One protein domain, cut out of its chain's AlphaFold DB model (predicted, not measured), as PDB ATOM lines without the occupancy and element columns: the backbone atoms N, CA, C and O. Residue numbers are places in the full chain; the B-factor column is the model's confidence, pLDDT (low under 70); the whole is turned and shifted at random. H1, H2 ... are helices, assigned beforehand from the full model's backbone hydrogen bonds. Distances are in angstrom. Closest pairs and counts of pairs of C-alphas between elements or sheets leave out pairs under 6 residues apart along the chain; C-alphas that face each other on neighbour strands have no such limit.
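Overview. This is residues 5 to 133 of the 185 residues of an uncharacterized protein of Geodermatophilus pulveris (UniProt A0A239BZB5). Three crossing helices, H2, H4 and H6, make an up-and-down bundle, each running against the one before it; the longest, H2, runs on past the other two, and residues 37 to 42 stick out at its far end. Two long loop stretches, residues 39 to 65 and 116 to 133, fold back along the side of H2 and H6 away from H4. The 129 printed residues hold six named helices, H1 to H6 in order, and no named strand; the class is all helix. The whole is compact, with a radius of gyration of the C-alphas of 14.3 A, yet elongated, spanning 45 by 28 by 21 A.

Along the chain. Find C-alpha 5 at (138.926, 173.320, 136.778), where H1, residues 5 to 8, begins. H2, residues 12 to 38, then runs 39.0 A from C-alpha 12 at (148.117, 171.882, 146.904). Next come H3, residues 66 to 71, H4, residues 73 to 82, 14.3 A long, and H5, residues 84 to 87. H6, residues 98 to 115, runs 25.3 A to C-alpha 115 at (137.743, 195.057, 141.898).

Arrangement. Start at the hub, H6: its residues 104 to 111 touch H2 at a steep tilt of 44 degrees, the same way, with C-alphas 22 and 108 closest at 6.7 A. H6 touches H4 at 38 degrees, only just steep, opposite ways; C-alphas 79 and 107 are closest, 6.3 A apart. H3 touches H6 at C-alphas 68 and 114, 5.6 A apart, and H1 only just touches it, with 3 pairs of C-alphas within 8 A, the closest being 7 and 101 at 6.5 A. H2 touches H5, closest at C-alphas 20 and 87, 4.6 A apart. Every O i to N i+4 pair is within hydrogen-bond range in H2, H3, H4 and H6; H1 and H5 are too short for one.

Size, cuts and confidence. The farthest C-alphas, of Ala 40 and Ala 96, are 45.3 A apart. The printed part has no cut, and the link from H2 to H3 is long. Look for pLDDT under 70 at residues 5 to 10, 37 to 52, 130 and 133.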
ATOM      1  N   LEU A   5     137.943 174.196 137.425       58.72
ATOM      2  CA  LEU A   5     138.926 173.320 136.778       58.72
ATOM      3  C   LEU A   5     140.316 173.968 136.691       58.72
ATOM      4  O   LEU A   5     141.326 173.305 136.913       58.72
ATOM      5  N   SER A   6     140.376 175.279 136.466       66.94
ATOM      6  CA  SER A   6     141.624 176.047 136.496       66.94
ATOM      7  C   SER A   6     142.268 176.041 137.890       66.94
ATOM      8  O   SER A   6     143.491 176.001 137.994       66.94
ATOM      9  N   LEU A   7     141.468 175.991 138.964       67.31
ATOM     10  CA  LEU A   7     141.975 175.860 140.336       67.31
ATOM     11  C   LEU A   7     142.427 174.430 140.654       67.31
ATOM     12  O   LEU A   7     143.403 174.264 141.378       67.31
ATOM     13  N   ALA A   8     141.774 173.411 140.088       69.12
ATOM     14  CA  ALA A   8     142.198 172.012 140.218       69.12
ATOM     15  C   ALA A   8     143.583 171.757 139.594       69.12
ATOM     16  O   ALA A   8     144.308 170.861 140.020       69.12
ATOM     17  N   ALA A   9     143.973 172.562 138.599       69.50
ATOM     18  CA  ALA A   9     145.306 172.515 138.001       69.50
ATOM     19  C   ALA A   9     146.411 173.064 138.930       69.50
ATOM     20  O   ALA A   9     147.598 172.849 138.670       69.50
ATOM     21  N   LEU A  10     146.049 173.752 140.020       68.50
ATOM     22  CA  LEU A  10     147.001 174.221 141.022       68.50
ATOM     23  C   LEU A  10     147.419 173.067 141.939       68.50
ATOM     24  O   LEU A  10     146.595 172.366 142.521       68.50
ATOM     25  N   GLY A  11     148.727 172.907 142.152       72.44
ATOM     26  CA  GLY A  11     149.225 172.020 143.204       72.44
ATOM     27  C   GLY A  11     148.776 172.492 144.596       72.44
ATOM     28  O   GLY A  11     148.590 173.688 144.821       72.44
ATOM     29  N   GLY A  12     148.668 171.578 145.569       75.00
ATOM     30  CA  GLY A  12     148.117 171.882 146.904       75.00
ATOM     31  C   GLY A  12     148.782 173.056 147.646       75.00
ATOM     32  O   GLY A  12     148.113 173.787 148.376       75.00
ATOM     33  N   ALA A  13     150.077 173.307 147.421       74.06
ATOM     34  CA  ALA A  13     150.773 174.472 147.979       74.06
ATOM     35  C   ALA A  13     150.312 175.801 147.348       74.06
ATOM     36  O   ALA A  13     150.096 176.781 148.060       74.06
ATOM     37  N   ALA A  14     150.109 175.824 146.027       77.81
ATOM     38  CA  ALA A  14     149.584 176.988 145.319       77.81
ATOM     39  C   ALA A  14     148.113 177.240 145.681       77.81
ATOM     40  O   ALA A  14     147.733 178.387 145.904       77.81
ATOM     41  N   LEU A  15     147.314 176.177 145.839       81.94
ATOM     42  CA  LEU A  15     145.931 176.270 146.317       81.94
ATOM     43  C   LEU A  15     145.859 176.856 147.735       81.94
ATOM     44  O   LEU A  15     145.080 177.774 147.975       81.94
ATOM     45  N   THR A  16     146.714 176.391 148.652       84.56
ATOM     46  CA  THR A  16     146.810 176.949 150.015       84.56
ATOM     47  C   THR A  16     147.143 178.440 149.971       84.56
ATOM     48  O   THR A  16     146.421 179.250 150.548       84.56
ATOM     49  N   GLY A  17     148.185 178.824 149.222       83.38
ATOM     50  CA  GLY A  17     148.559 180.231 149.057       83.38
ATOM     51  C   GLY A  17     147.438 181.079 148.446       83.38
ATOM     52  O   GLY A  17     147.223 182.216 148.869       83.38
ATOM     53  N   GLY A  18     146.685 180.521 147.493       85.31
ATOM     54  CA  GLY A  18     145.546 181.184 146.865       85.31
ATOM     55  C   GLY A  18     144.385 181.406 147.833       85.31
ATOM     56  O   GLY A  18     143.836 182.506 147.888       85.31
ATOM     57  N   ILE A  19     144.058 180.402 148.652       86.88
ATOM     58  CA  ILE A  19     143.029 180.503 149.695       86.88
ATOM     59  C   ILE A  19     143.411 181.569 150.723       86.88
ATOM     60  O   ILE A  19     142.609 182.467 150.983       86.88
ATOM     61  N   THR A  20     144.634 181.529 151.260       87.75
ATOM     62  CA  THR A  20     145.115 182.523 152.233       87.75
ATOM     63  C   THR A  20     145.077 183.936 151.650       87.75
ATOM     64  O   THR A  20     144.645 184.873 152.323       87.75
ATOM     65  N   PHE A  21     145.463 184.098 150.380       88.19
ATOM     66  CA  PHE A  21     145.386 185.383 149.693       88.19
ATOM     67  C   PHE A  21     143.942 185.898 149.591       88.19
ATOM     68  O   PHE A  21     143.663 187.017 150.026       88.19
ATOM     69  N   LEU A  22     143.011 185.095 149.060       87.44
ATOM     70  CA  LEU A  22     141.607 185.499 148.900       87.44
ATOM     71  C   LEU A  22     140.941 185.776 150.250       87.44
ATOM     72  O   LEU A  22     140.215 186.763 150.382       87.44
ATOM     73  N   TYR A  23     141.226 184.951 151.262       88.19
ATOM     74  CA  TYR A  23     140.761 185.146 152.632       88.19
ATOM     75  C   TYR A  23     141.252 186.481 153.214       88.19
ATOM     76  O   TYR A  23     140.475 187.225 153.820       88.19
ATOM     77  N   GLY A  24     142.523 186.825 152.991       87.69
ATOM     78  CA  GLY A  24     143.081 188.121 153.371       87.69
ATOM     79  C   GLY A  24     142.368 189.285 152.677       87.69
ATOM     80  O   GLY A  24     141.925 190.219 153.343       87.69
ATOM     81  N   GLN A  25     142.177 189.199 151.356       87.31
ATOM     82  CA  GLN A  25     141.511 190.245 150.570       87.31
ATOM     83  C   GLN A  25     140.067 190.491 151.021       87.31
ATOM     84  O   GLN A  25     139.681 191.638 151.248       87.31
ATOM     85  N   VAL A  26     139.269 189.433 151.209       87.62
ATOM     86  CA  VAL A  26     137.883 189.586 151.679       87.62
ATOM     87  C   VAL A  26     137.823 190.102 153.116       87.62
ATOM     88  O   VAL A  26     136.962 190.918 153.440       87.62
ATOM     89  N   THR A  27     138.758 189.691 153.975       87.69
ATOM     90  CA  THR A  27     138.842 190.182 155.357       87.69
ATOM     91  C   THR A  27     139.112 191.684 155.390       87.69
ATOM     92  O   THR A  27     138.396 192.418 156.071       87.69
ATOM     93  N   GLU A  28     140.099 192.158 154.629       87.12
ATOM     94  CA  GLU A  28     140.430 193.583 154.545       87.12
ATOM     95  C   GLU A  28     139.309 194.398 153.894       87.12
ATOM     96  O   GLU A  28     138.982 195.492 154.361       87.12
ATOM     97  N   LEU A  29     138.657 193.850 152.868       85.38
ATOM     98  CA  LEU A  29     137.513 194.482 152.216       85.38
ATOM     99  C   LEU A  29     136.342 194.694 153.190       85.38
ATOM    100  O   LEU A  29     135.783 195.791 153.259       85.38
ATOM    101  N   LEU A  30     135.997 193.665 153.968       85.44
ATOM    102  CA  LEU A  30     134.916 193.727 154.953       85.44
ATOM    103  C   LEU A  30     135.256 194.652 156.132       85.44
ATOM    104  O   LEU A  30     134.394 195.425 156.554       85.44
ATOM    105  N   LYS A  31     136.501 194.636 156.632       85.69
ATOM    106  CA  LYS A  31     136.964 195.564 157.683       85.69
ATOM    107  C   LYS A  31     136.831 197.019 157.243       85.69
ATOM    108  O   LYS A  31     136.164 197.798 157.911       85.69
ATOM    109  N   ARG A  32     137.376 197.368 156.072       79.88
ATOM    110  CA  ARG A  32     137.325 198.741 155.544       79.88
ATOM    111  C   ARG A  32     135.901 199.233 155.334       79.88
ATOM    112  O   ARG A  32     135.621 200.411 155.533       79.88
ATOM    113  N   ARG A  33     134.992 198.350 154.915       79.19
ATOM    114  CA  ARG A  33     133.576 198.703 154.799       79.19
ATOM    115  C   ARG A  33     132.972 199.027 156.161       79.19
ATOM    116  O   ARG A  33     132.255 200.019 156.262       79.19
ATOM    117  N   ARG A  34     133.252 198.209 157.179       80.06
ATOM    118  CA  ARG A  34     132.785 198.448 158.546       80.06
ATOM    119  C   ARG A  34     133.308 199.780 159.081       80.06
ATOM    120  O   ARG A  34     132.504 200.599 159.511       80.06
ATOM    121  N   ASP A  35     134.608 200.034 158.948       78.50
ATOM    122  CA  ASP A  35     135.223 201.295 159.379       78.50
ATOM    123  C   ASP A  35     134.578 202.503 158.685       78.50
ATOM    124  O   ASP A  35     134.376 203.541 159.309       78.50
ATOM    125  N   ARG A  36     134.182 202.369 157.408       70.19
ATOM    126  CA  ARG A  36     133.487 203.440 156.674       70.19
ATOM    127  C   ARG A  36     132.000 203.574 156.997       70.19
ATOM    128  O   ARG A  36     131.432 204.635 156.772       70.19
ATOM    129  N   ALA A  37     131.349 202.515 157.473       68.88
ATOM    130  CA  ALA A  37     130.002 202.626 158.027       68.88
ATOM    131  C   ALA A  37     130.031 203.403 159.353       68.88
ATOM    132  O   ALA A  37     129.093 204.134 159.658       68.88
ATOM    133  N   GLU A  38     131.125 203.277 160.109       66.94
ATOM    134  CA  GLU A  38     131.357 203.984 161.370       66.94
ATOM    135  C   GLU A  38     131.931 205.410 161.156       66.94
ATOM    136  O   GLU A  38     131.679 206.297 161.970       66.94
ATOM    137  N   GLN A  39     132.635 205.674 160.044       60.59
ATOM    138  CA  GLN A  39     133.220 206.980 159.695       60.59
ATOM    139  C   GLN A  39     132.612 207.563 158.408       60.59
ATOM    140  O   GLN A  39     132.870 207.090 157.299       60.59
ATOM    141  N   ALA A  40     131.833 208.641 158.536       53.03
ATOM    142  CA  ALA A  40     131.263 209.347 157.392       53.03
ATOM    143  C   ALA A  40     132.361 209.982 156.511       53.03
ATOM    144  O   ALA A  40     133.148 210.798 156.979       53.03
ATOM    145  N   ALA A  41     132.341 209.640 155.217       53.59
ATOM    146  CA  ALA A  41     133.132 210.228 154.129       53.59
ATOM    147  C   ALA A  41     134.660 209.993 154.169       53.59
ATOM    148  O   ALA A  41     135.450 210.904 154.396       53.59
ATOM    149  N   ALA A  42     135.085 208.783 153.798       51.84
ATOM    150  CA  ALA A  42     136.440 208.526 153.302       51.84
ATOM    151  C   ALA A  42     136.405 208.042 151.840       51.84
ATOM    152  O   ALA A  42     135.428 207.418 151.414       51.84
ATOM    153  N   ALA A  43     137.467 208.350 151.086       54.16
ATOM    154  CA  ALA A  43     137.632 208.046 149.661       54.16
ATOM    155  C   ALA A  43     137.329 206.575 149.306       54.16
ATOM    156  O   ALA A  43     137.467 205.673 150.140       54.16
ATOM    157  N   ALA A  44     136.922 206.333 148.053       56.25
ATOM    158  CA  ALA A  44     136.629 204.989 147.557       56.25
ATOM    159  C   ALA A  44     137.831 204.057 147.815       56.25
ATOM    160  O   ALA A  44     138.955 204.405 147.441       56.25
ATOM    161  N   PRO A  45     137.630 202.904 148.478       61.00
ATOM    162  CA  PRO A  45     138.719 202.020 148.835       61.00
ATOM    163  C   PRO A  45     139.375 201.528 147.557       61.00
ATOM    164  O   PRO A  45     138.700 201.151 146.601       61.00
ATOM    165  N   VAL A  46     140.700 201.568 147.560       61.19
ATOM    166  CA  VAL A  46     141.521 201.129 146.442       61.19
ATOM    167  C   VAL A  46     142.090 199.759 146.784       61.19
ATOM    168  O   VAL A  46     142.512 199.504 147.921       61.19
ATOM    169  N   VAL A  47     142.077 198.865 145.801       65.00
ATOM    170  CA  VAL A  47     142.767 197.575 145.901       65.00
ATOM    171  C   VAL A  47     144.270 197.840 146.061       65.00
ATOM    172  O   VAL A  47     144.819 198.601 145.262       65.00
ATOM    173  N   PRO A  48     144.950 197.274 147.075       60.09
ATOM    174  CA  PRO A  48     146.385 197.477 147.236       60.09
ATOM    175  C   PRO A  48     147.129 196.953 146.001       60.09
ATOM    176  O   PRO A  48     146.960 195.800 145.612       60.09
ATOM    177  N   ALA A  49     147.935 197.816 145.381       56.81
ATOM    178  CA  ALA A  49     148.783 197.430 144.263       56.81
ATOM    179  C   ALA A  49     150.028 196.701 144.775       56.81
ATOM    180  O   ALA A  49     150.671 197.152 145.723       56.81
ATOM    181  N   GLY A  50     150.381 195.592 144.134       48.19
ATOM    182  CA  GLY A  50     151.604 194.865 144.453       48.19
ATOM    183  C   GLY A  50     151.671 193.486 143.798       48.19
ATOM    184  O   GLY A  50     150.624 192.884 143.534       48.19
ATOM    185  N   PRO A  51     152.888 192.986 143.527       50.94
ATOM    186  CA  PRO A  51     153.087 191.595 143.164       50.94
ATOM    187  C   PRO A  51     152.814 190.722 144.389       50.94
ATOM    188  O   PRO A  51     153.279 191.004 145.494       50.94
ATOM    189  N   VAL A  52     152.073 189.641 144.186       67.00
ATOM    190  CA  VAL A  52     151.895 188.587 145.183       67.00
ATOM    191  C   VAL A  52     152.476 187.339 144.554       67.00
ATOM    192  O   VAL A  52     152.095 186.999 143.441       67.00
ATOM    193  N   GLU A  53     153.403 186.660 145.227       71.31
ATOM    194  CA  GLU A  53     154.153 185.535 144.639       71.31
ATOM    195  C   GLU A  53     153.262 184.394 144.115       71.31
ATOM    196  O   GLU A  53     153.683 183.620 143.254       71.31
ATOM    197  N   VAL A  54     152.027 184.320 144.618       78.19
ATOM    198  CA  VAL A  54     150.985 183.356 144.238       78.19
ATOM    199  C   VAL A  54     150.235 183.770 142.958       78.19
ATOM    200  O   VAL A  54     149.669 182.918 142.274       78.19
ATOM    201  N   LEU A  55     150.219 185.059 142.608       81.44
ATOM    202  CA  LEU A  55     149.476 185.603 141.469       81.44
ATOM    203  C   LEU A  55     150.315 185.616 140.187       81.44
ATOM    204  O   LEU A  55     151.521 185.871 140.193       81.44
ATOM    205  N   ASP A  56     149.647 185.387 139.061       80.88
ATOM    206  CA  ASP A  56     150.197 185.576 137.722       80.88
ATOM    207  C   ASP A  56     150.084 187.054 137.314       80.88
ATOM    208  O   ASP A  56     149.234 187.444 136.515       80.88
ATOM    209  N   GLY A  57     150.864 187.908 137.983       78.12
ATOM    210  CA  GLY A  57     150.877 189.360 137.777       78.12
ATOM    211  C   GLY A  57     150.731 190.163 139.072       78.12
ATOM    212  O   GLY A  57     151.027 189.680 140.165       78.12
ATOM    213  N   SER A  58     150.266 191.405 138.937       76.25
ATOM    214  CA  SER A  58     150.109 192.350 140.049       76.25
ATOM    215  C   SER A  58     148.717 192.958 140.031       76.25
ATOM    216  O   SER A  58     148.182 193.279 138.970       76.25
ATOM    217  N   LEU A  59     148.140 193.171 141.213       77.62
ATOM    218  CA  LEU A  59     146.887 193.911 141.321       77.62
ATOM    219  C   LEU A  59     147.101 195.366 140.893       77.62
ATOM    220  O   LEU A  59     148.061 196.013 141.321       77.62
ATOM    221  N   VAL A  60     146.186 195.888 140.076       76.50
ATOM    222  CA  VAL A  60     146.173 197.303 139.703       76.50
ATOM    223  C   VAL A  60     145.319 198.058 140.715       76.50
ATOM    224  O   VAL A  60     144.218 197.626 141.072       76.50
ATOM    225  N   ALA A  61     145.829 199.201 141.174       73.06
ATOM    226  CA  ALA A  61     145.095 200.114 142.038       73.06
ATOM    227  C   ALA A  61     143.848 200.628 141.305       73.06
ATOM    228  O   ALA A  61     143.945 201.403 140.353       73.06
ATOM    229  N   ARG A  62     142.669 200.178 141.742       70.00
ATOM    230  CA  ARG A  62     141.373 200.565 141.174       70.00
ATOM    231  C   ARG A  62     140.357 200.842 142.279       70.00
ATOM    232  O   ARG A  62     140.460 200.220 143.342       70.00
ATOM    233  N   PRO A  63     139.403 201.763 142.048       70.12
ATOM    234  CA  PRO A  63     138.298 201.964 142.972       70.12
ATOM    235  C   PRO A  63     137.472 200.681 143.051       70.12
ATOM    236  O   PRO A  63     137.110 200.103 142.028       70.12
ATOM    237  N   VAL A  64     137.206 200.238 144.274       76.50
ATOM    238  CA  VAL A  64     136.344 199.088 144.538       76.50
ATOM    239  C   VAL A  64     134.886 199.480 144.310       76.50
ATOM    240  O   VAL A  64     134.432 200.505 144.825       76.50
ATOM    241  N   ASP A  65     134.151 198.637 143.593       72.88
ATOM    242  CA  ASP A  65     132.708 198.750 143.420       72.88
ATOM    243  C   ASP A  65     131.994 198.345 144.715       72.88
ATOM    244  O   ASP A  65     131.985 197.188 145.141       72.88
ATOM    245  N   LEU A  66     131.408 199.336 145.377       72.88
ATOM    246  CA  LEU A  66     130.771 199.163 146.675       72.88
ATOM    247  C   LEU A  66     129.350 198.631 146.574       72.88
ATOM    248  O   LEU A  66     128.866 198.069 147.555       72.88
ATOM    249  N   GLU A  67     128.695 198.788 145.427       72.56
ATOM    250  CA  GLU A  67     127.359 198.246 145.199       72.56
ATOM    251  C   GLU A  67     127.436 196.725 145.083       72.56
ATOM    252  O   GLU A  67     126.656 196.017 145.723       72.56
ATOM    253  N   VAL A  68     128.456 196.212 144.384       74.62
ATOM    254  CA  VAL A  68     128.759 194.772 144.337       74.62
ATOM    255  C   VAL A  68     129.022 194.225 145.741       74.62
ATOM    256  O   VAL A  68     128.486 193.180 146.113       74.62
ATOM    257  N   VAL A  69     129.817 194.931 146.548       75.06
ATOM    258  CA  VAL A  69     130.143 194.501 147.919       75.06
ATOM    259  C   VAL A  69     128.921 194.565 148.839       75.06
ATOM    260  O   VAL A  69     128.737 193.675 149.669       75.06
ATOM    261  N   ALA A  70     128.075 195.589 148.694       75.25
ATOM    262  CA  ALA A  70     126.826 195.729 149.438       75.25
ATOM    263  C   ALA A  70     125.835 194.612 149.101       75.25
ATOM    264  O   ALA A  70     125.347 193.940 150.009       75.25
ATOM    265  N   GLY A  71     125.605 194.361 147.812       75.38
ATOM    266  CA  GLY A  71     124.679 193.331 147.342       75.38
ATOM    267  C   GLY A  71     125.107 191.899 147.675       75.38
ATOM    268  O   GLY A  71     124.254 191.021 147.768       75.38
ATOM    269  N   ASN A  72     126.404 191.656 147.897       77.81
ATOM    270  CA  ASN A  72     126.957 190.318 148.139       77.81
ATOM    271  C   ASN A  72     127.531 190.121 149.555       77.81
ATOM    272  O   ASN A  72     128.232 189.141 149.805       77.81
ATOM    273  N   GLU A  73     127.249 191.014 150.506       79.00
ATOM    274  CA  GLU A  73     127.877 191.000 151.836       79.00
ATOM    275  C   GLU A  73     127.690 189.689 152.603       79.00
ATOM    276  O   GLU A  73     128.659 189.107 153.090       79.00
ATOM    277  N   ALA A  74     126.445 189.213 152.693       79.31
ATOM    278  CA  ALA A  74     126.122 187.975 153.394       79.31
ATOM    279  C   ALA A  74     126.882 186.787 152.787       79.31
ATOM    280  O   ALA A  74     127.435 185.965 153.517       79.31
ATOM    281  N   ARG A  75     126.990 186.759 151.454       79.38
ATOM    282  CA  ARG A  75     127.705 185.718 150.717       79.38
ATOM    283  C   ARG A  75     129.219 185.797 150.918       79.38
ATOM    284  O   ARG A  75     129.863 184.768 151.084       79.38
ATOM    285  N   LEU A  76     129.793 187.000 150.946       80.81
ATOM    286  CA  LEU A  76     131.212 187.211 151.253       80.81
ATOM    287  C   LEU A  76     131.552 186.756 152.679       80.81
ATOM    288  O   LEU A  76     132.590 186.132 152.891       80.81
ATOM    289  N   LEU A  77     130.680 187.039 153.651       86.31
ATOM    290  CA  LEU A  77     130.841 186.583 155.034       86.31
ATOM    291  C   LEU A  77     130.734 185.062 155.162       86.31
ATOM    292  O   LEU A  77     131.516 184.467 155.900       86.31
ATOM    293  N   GLU A  78     129.789 184.443 154.457       86.31
ATOM    294  CA  GLU A  78     129.626 182.989 154.394       86.31
ATOM    295  C   GLU A  78     130.882 182.321 153.824       86.31
ATOM    296  O   GLU A  78     131.534 181.552 154.528       86.31
ATOM    297  N   LEU A  79     131.297 182.698 152.610       84.50
ATOM    298  CA  LEU A  79     132.476 182.134 151.946       84.50
ATOM    299  C   LEU A  79     133.759 182.351 152.757       84.50
ATOM    300  O   LEU A  79     134.607 181.467 152.831       84.50
ATOM    301  N   ARG A  80     133.897 183.510 153.415       89.88
ATOM    302  CA  ARG A  80     135.025 183.771 154.319       89.88
ATOM    303  C   ARG A  80     135.054 182.781 155.484       89.88
ATOM    304  O   ARG A  80     136.130 182.303 155.826       89.88
ATOM    305  N   ARG A  81     133.907 182.503 156.113       90.00
ATOM    306  CA  ARG A  81     133.817 181.556 157.239       90.00
ATOM    307  C   ARG A  81     134.138 180.135 156.794       90.00
ATOM    308  O   ARG A  81     134.890 179.456 157.476       90.00
ATOM    309  N   GLU A  82     133.621 179.720 155.641       87.81
ATOM    310  CA  GLU A  82     133.869 178.383 155.088       87.81
ATOM    311  C   GLU A  82     135.338 178.139 154.712       87.81
ATOM    312  O   GLU A  82     135.777 176.993 154.668       87.81
ATOM    313  N   LEU A  83     136.101 179.203 154.441       88.31
ATOM    314  CA  LEU A  83     137.518 179.122 154.078       88.31
ATOM    315  C   LEU A  83     138.477 179.386 155.253       88.31
ATOM    316  O   LEU A  83     139.689 179.283 155.068       88.31
ATOM    317  N   ALA A  84     137.963 179.710 156.446       89.62
ATOM    318  CA  ALA A  84     138.776 180.097 157.599       89.62
ATOM    319  C   ALA A  84     139.736 178.981 158.041       89.62
ATOM    320  O   ALA A  84     140.936 179.218 158.145       89.62
ATOM    321  N   ASP A  85     139.240 177.749 158.182       89.56
ATOM    322  CA  ASP A  85     140.046 176.611 158.646       89.56
ATOM    323  C   ASP A  85     141.224 176.290 157.708       89.56
ATOM    324  O   ASP A  85     142.293 175.862 158.149       89.56
ATOM    325  N   TYR A  86     141.050 176.527 156.407       88.50
ATOM    326  CA  TYR A  86     142.105 176.358 155.407       88.50
ATOM    327  C   TYR A  86     143.108 177.516 155.443       88.50
ATOM    328  O   TYR A  86     144.312 177.297 155.323       88.50
ATOM    329  N   ALA A  87     142.623 178.749 155.620       85.94
ATOM    330  CA  ALA A  87     143.466 179.939 155.702       85.94
ATOM    331  C   ALA A  87     144.326 179.961 156.978       85.94
ATOM    332  O   ALA A  87     145.483 180.374 156.914       85.94
ATOM    333  N   ASP A  88     143.785 179.468 158.096       87.12
ATOM    334  CA  ASP A  88     144.473 179.340 159.387       87.12
ATOM    335  C   ASP A  88     145.403 178.110 159.441       87.12
ATOM    336  O   ASP A  88     146.120 177.901 160.421       87.12
ATOM    337  N   GLY A  89     145.420 177.288 158.383       84.31
ATOM    338  CA  GLY A  89     146.268 176.099 158.279       84.31
ATOM    339  C   GLY A  89     145.826 174.928 159.161       84.31
ATOM    340  O   GLY A  89     146.596 173.985 159.346       84.31
ATOM    341  N   LEU A  90     144.600 174.971 159.692       86.69
ATOM    342  CA  LEU A  90     144.009 173.894 160.494       86.69
ATOM    343  C   LEU A  90     143.628 172.693 159.621       86.69
ATOM    344  O   LEU A  90     143.721 171.548 160.064       86.69
ATOM    345  N   VAL A  91     143.235 172.954 158.371       88.31
ATOM    346  CA  VAL A  91     142.888 171.936 157.376       88.31
ATOM    347  C   VAL A  91     143.748 172.123 156.131       88.31
ATOM    348  O   VAL A  91     143.849 173.218 155.579       88.31
ATOM    349  N   ARG A  92     144.363 171.037 155.651       84.44
ATOM    350  CA  ARG A  92     145.077 171.055 154.371       84.44
ATOM    351  C   ARG A  92     144.053 171.005 153.226       84.44
ATOM    352  O   ARG A  92     143.243 170.081 153.218       84.44
ATOM    353  N   PRO A  93     144.089 171.940 152.263       84.31
ATOM    354  CA  PRO A  93     143.166 171.919 151.138       84.31
ATOM    355  C   PRO A  93     143.462 170.733 150.216       84.31
ATOM    356  O   PRO A  93     144.618 170.485 149.858       84.31
ATOM    357  N   ASP A  94     142.408 170.014 149.840       83.25
ATOM    358  CA  ASP A  94     142.468 168.920 148.876       83.25
ATOM    359  C   ASP A  94     142.100 169.453 147.479       83.25
ATOM    360  O   ASP A  94     140.983 169.941 147.297       83.25
ATOM    361  N   PRO A  95     143.004 169.393 146.483       78.44
ATOM    362  CA  PRO A  95     142.699 169.810 145.115       78.44
ATOM    363  C   PRO A  95     141.680 168.902 144.404       78.44
ATOM    364  O   PRO A  95     141.227 169.260 143.322       78.44
ATOM    365  N   ALA A  96     141.317 167.746 144.973       80.75
ATOM    366  CA  ALA A  96     140.241 166.894 144.469       80.75
ATOM    367  C   ALA A  96     138.868 167.207 145.098       80.75
ATOM    368  O   ALA A  96     137.857 166.665 144.649       80.75
ATOM    369  N   ASP A  97     138.804 168.067 146.120       81.00
ATOM    370  CA  ASP A  97     137.541 168.480 146.732       81.00
ATOM    371  C   ASP A  97     136.858 169.550 145.867       81.00
ATOM    372  O   ASP A  97     137.124 170.749 145.971       81.00
ATOM    373  N   GLU A  98     135.945 169.102 145.005       79.38
ATOM    374  CA  GLU A  98     135.187 169.975 144.105       79.38
ATOM    375  C   GLU A  98     134.427 171.074 144.862       79.38
ATOM    376  O   GLU A  98     134.392 172.218 144.409       79.38
ATOM    377  N   ARG A  99     133.889 170.782 146.055       79.31
ATOM    378  CA  ARG A  99     133.143 171.776 146.844       79.31
ATOM    379  C   ARG A  99     134.058 172.864 147.383       79.31
ATOM    380  O   ARG A  99     133.669 174.032 147.428       79.31
ATOM    381  N   LEU A 100     135.268 172.501 147.799       81.75
ATOM    382  CA  LEU A 100     136.279 173.479 148.187       81.75
ATOM    383  C   LEU A 100     136.643 174.373 146.997       81.75
ATOM    384  O   LEU A 100     136.616 175.598 147.121       81.75
ATOM    385  N   LEU A 101     136.929 173.778 145.837       81.56
ATOM    386  CA  LEU A 101     137.279 174.528 144.629       81.56
ATOM    387  C   LEU A 101     136.156 175.472 144.185       81.56
ATOM    388  O   LEU A 101     136.428 176.616 143.816       81.56
ATOM    389  N   GLU A 102     134.898 175.042 144.279       79.50
ATOM    390  CA  GLU A 102     133.722 175.870 144.000       79.50
ATOM    391  C   GLU A 102     133.639 177.091 144.921       79.50
ATOM    392  O   GLU A 102     133.394 178.207 144.457       79.50
ATOM    393  N   ARG A 103     133.879 176.917 146.226       83.50
ATOM    394  CA  ARG A 103     133.876 178.023 147.199       83.50
ATOM    395  C   ARG A 103     134.991 179.021 146.920       83.50
ATOM    396  O   ARG A 103     134.759 180.232 146.935       83.50
ATOM    397  N   VAL A 104     136.188 178.523 146.616       82.50
ATOM    398  CA  VAL A 104     137.344 179.354 146.250       82.50
ATOM    399  C   VAL A 104     137.071 180.119 144.955       82.50
ATOM    400  O   VAL A 104     137.305 181.328 144.890       82.50
ATOM    401  N   ALA A 105     136.506 179.454 143.944       80.25
ATOM    402  CA  ALA A 105     136.088 180.078 142.693       80.25
ATOM    403  C   ALA A 105     135.020 181.159 142.923       80.25
ATOM    404  O   ALA A 105     135.140 182.265 142.393       80.25
ATOM    405  N   ALA A 106     134.007 180.886 143.747       80.06
ATOM    406  CA  ALA A 106     132.958 181.848 144.067       80.06
ATOM    407  C   ALA A 106     133.518 183.094 144.769       80.06
ATOM    408  O   ALA A 106     133.195 184.218 144.378       80.06
ATOM    409  N   LEU A 107     134.400 182.910 145.761       80.75
ATOM    410  CA  LEU A 107     135.031 184.028 146.461       80.75
ATOM    411  C   LEU A 107     135.899 184.860 145.513       80.75
ATOM    412  O   LEU A 107     135.802 186.087 145.501       80.75
ATOM    413  N   ARG A 108     136.708 184.195 144.680       85.25
ATOM    414  CA  ARG A 108     137.509 184.853 143.647       85.25
ATOM    415  C   ARG A 108     136.639 185.682 142.708       85.25
ATOM    416  O   ARG A 108     136.950 186.845 142.493       85.25
ATOM    417  N   GLY A 109     135.541 185.129 142.198       80.62
ATOM    418  CA  GLY A 109     134.637 185.839 141.289       80.62
ATOM    419  C   GLY A 109     134.015 187.090 141.898       80.62
ATOM    420  O   GLY A 109     133.958 188.130 141.246       80.62
ATOM    421  N   LEU A 110     133.593 187.021 143.162       79.44
ATOM    422  CA  LEU A 110     133.050 188.186 143.863       79.44
ATOM    423  C   LEU A 110     134.102 189.280 144.075       79.44
ATOM    424  O   LEU A 110     133.789 190.460 143.922       79.44
ATOM    425  N   LEU A 111     135.346 188.905 144.382       81.00
ATOM    426  CA  LEU A 111     136.454 189.856 144.479       81.00
ATOM    427  C   LEU A 111     136.816 190.447 143.108       81.00
ATOM    428  O   LEU A 111     137.009 191.653 143.006       81.00
ATOM    429  N   GLU A 112     136.846 189.636 142.049       80.25
ATOM    430  CA  GLU A 112     137.081 190.092 140.673       80.25
ATOM    431  C   GLU A 112     136.027 191.120 140.226       80.25
ATOM    432  O   GLU A 112     136.375 192.143 139.634       80.25
ATOM    433  N   LEU A 113     134.751 190.889 140.555       79.19
ATOM    434  CA  LEU A 113     133.659 191.835 140.299       79.19
ATOM    435  C   LEU A 113     133.814 193.115 141.122       79.19
ATOM    436  O   LEU A 113     133.754 194.205 140.561       79.19
ATOM    437  N   ALA A 114     134.068 192.995 142.427       75.62
ATOM    438  CA  ALA A 114     134.263 194.148 143.303       75.62
ATOM    439  C   ALA A 114     135.478 194.993 142.884       75.62
ATOM    440  O   ALA A 114     135.487 196.206 143.069       75.62
ATOM    441  N   TYR A 115     136.519 194.374 142.328       80.25
ATOM    442  CA  TYR A 115     137.743 195.057 141.898       80.25
ATOM    443  C   TYR A 115     137.721 195.458 140.417       80.25
ATOM    444  O   TYR A 115     138.607 196.183 139.953       80.25
ATOM    445  N   GLY A 116     136.741 194.964 139.659       75.62
ATOM    446  CA  GLY A 116     136.630 195.138 138.214       75.62
ATOM    447  C   GLY A 116     137.806 194.557 137.423       75.62
ATOM    448  O   GLY A 116     138.036 194.980 136.287       75.62
ATOM    449  N   GLN A 117     138.587 193.641 137.999       73.44
ATOM    450  CA  GLN A 117     139.806 193.086 137.402       73.44
ATOM    451  C   GLN A 117     139.951 191.596 137.702       73.44
ATOM    452  O   GLN A 117     139.465 191.113 138.720       73.44
ATOM    453  N   HIS A 118     140.654 190.886 136.827       79.81
ATOM    454  CA  HIS A 118     140.978 189.479 137.000       79.81
ATOM    455  C   HIS A 118     141.978 189.266 138.143       79.81
ATOM    456  O   HIS A 118     142.932 190.033 138.313       79.81
ATOM    457  N   VAL A 119     141.756 188.187 138.892       79.81
ATOM    458  CA  VAL A 119     142.643 187.642 139.921       79.81
ATOM    459  C   VAL A 119     143.005 186.237 139.462       79.81
ATOM    460  O   VAL A 119     142.184 185.324 139.507       79.81
ATOM    461  N   THR A 120     144.231 186.067 138.991       81.62
ATOM    462  CA  THR A 120     144.697 184.824 138.372       81.62
ATOM    463  C   THR A 120     145.917 184.319 139.120       81.62
ATOM    464  O   THR A 120     146.873 185.066 139.335       81.62
ATOM    465  N   PHE A 121     145.885 183.058 139.534       82.44
ATOM    466  CA  PHE A 121     147.001 182.408 140.204       82.44
ATOM    467  C   PHE A 121     148.019 181.886 139.191       82.44
ATOM    468  O   PHE A 121     147.687 181.567 138.047       82.44
ATOM    469  N   ARG A 122     149.281 181.779 139.612       77.62
ATOM    470  CA  ARG A 122     150.336 181.200 138.774       77.62
ATOM    471  C   ARG A 122     149.994 179.769 138.376       77.62
ATOM    472  O   ARG A 122     149.695 178.941 139.229       77.62
ATOM    473  N   GLY A 123     150.123 179.481 137.084       71.50
ATOM    474  CA  GLY A 123     149.822 178.169 136.508       71.50
ATOM    475  C   GLY A 123     148.404 178.041 135.949       71.50
ATOM    476  O   GLY A 123     148.111 177.044 135.296       71.50
ATOM    477  N   GLU A 124     147.542 179.044 136.135       75.62
ATOM    478  CA  GLU A 124     146.230 179.082 135.488       75.62
ATOM    479  C   GLU A 124     146.318 179.632 134.058       75.62
ATOM    480  O   GLU A 124     147.043 180.583 133.779       75.62
ATOM    481  N   GLN A 125     145.509 179.087 133.145       71.75
ATOM    482  CA  GLN A 125     145.364 179.623 131.787       71.75
ATOM    483  C   GLN A 125     144.229 180.658 131.737       71.75
ATOM    484  O   GLN A 125     143.169 180.421 131.160       71.75
ATOM    485  N   ARG A 126     144.429 181.810 132.389       73.12
ATOM    486  CA  ARG A 126     143.461 182.925 132.440       73.12
ATOM    487  C   ARG A 126     144.160 184.255 132.118       73.12
ATOM    488  O   ARG A 126     145.386 184.316 132.167       73.12
ATOM    489  N   PRO A 127     143.416 185.335 131.799       72.38
ATOM    490  CA  PRO A 127     144.005 186.668 131.699       72.38
ATOM    491  C   PRO A 127     144.794 187.010 132.967       72.38
ATOM    492  O   PRO A 127     144.312 186.751 134.071       72.38
ATOM    493  N   ALA A 128     145.987 187.587 132.811       77.38
ATOM    494  CA  ALA A 128     146.881 187.888 133.926       77.38
ATOM    495  C   ALA A 128     146.196 188.755 134.996       77.38
ATOM    496  O   ALA A 128     145.311 189.567 134.689       77.38
ATOM    497  N   THR A 129     146.632 188.611 136.247       78.31
ATOM    498  CA  THR A 129     146.139 189.438 137.355       78.31
ATOM    499  C   THR A 129     146.293 190.916 137.012       78.31
ATOM    500  O   THR A 129     147.342 191.341 136.529       78.31
ATOM    501  N   GLY A 130     145.239 191.697 137.260       69.62
ATOM    502  CA  GLY A 130     145.201 193.122 136.927       69.62
ATOM    503  C   GLY A 130     144.548 193.442 135.581       69.62
ATOM    504  O   GLY A 130     144.227 194.601 135.313       69.62
ATOM    505  N   SER A 131     144.281 192.427 134.752       75.81
ATOM    506  CA  SER A 131     143.532 192.600 133.503       75.81
ATOM    507  C   SER A 131     142.096 193.053 133.800       75.81
ATOM    508  O   SER A 131     141.469 192.501 134.706       75.81
ATOM    509  N   PRO A 132     141.530 194.028 133.069       70.94
ATOM    510  CA  PRO A 132     140.174 194.503 133.324       70.94
ATOM    511  C   PRO A 132     139.131 193.410 133.047       70.94
ATOM    512  O   PRO A 132     139.199 192.732 132.023       70.94
ATOM    513  N   LEU A 133     138.136 193.279 133.929       68.50
ATOM    514  CA  LEU A 133     136.924 192.514 133.637       68.50
ATOM    515  C   LEU A 133     136.094 193.298 132.606       68.50
ATOM    516  O   LEU A 133     135.870 194.497 132.785       68.50
TER     517      LEU A 133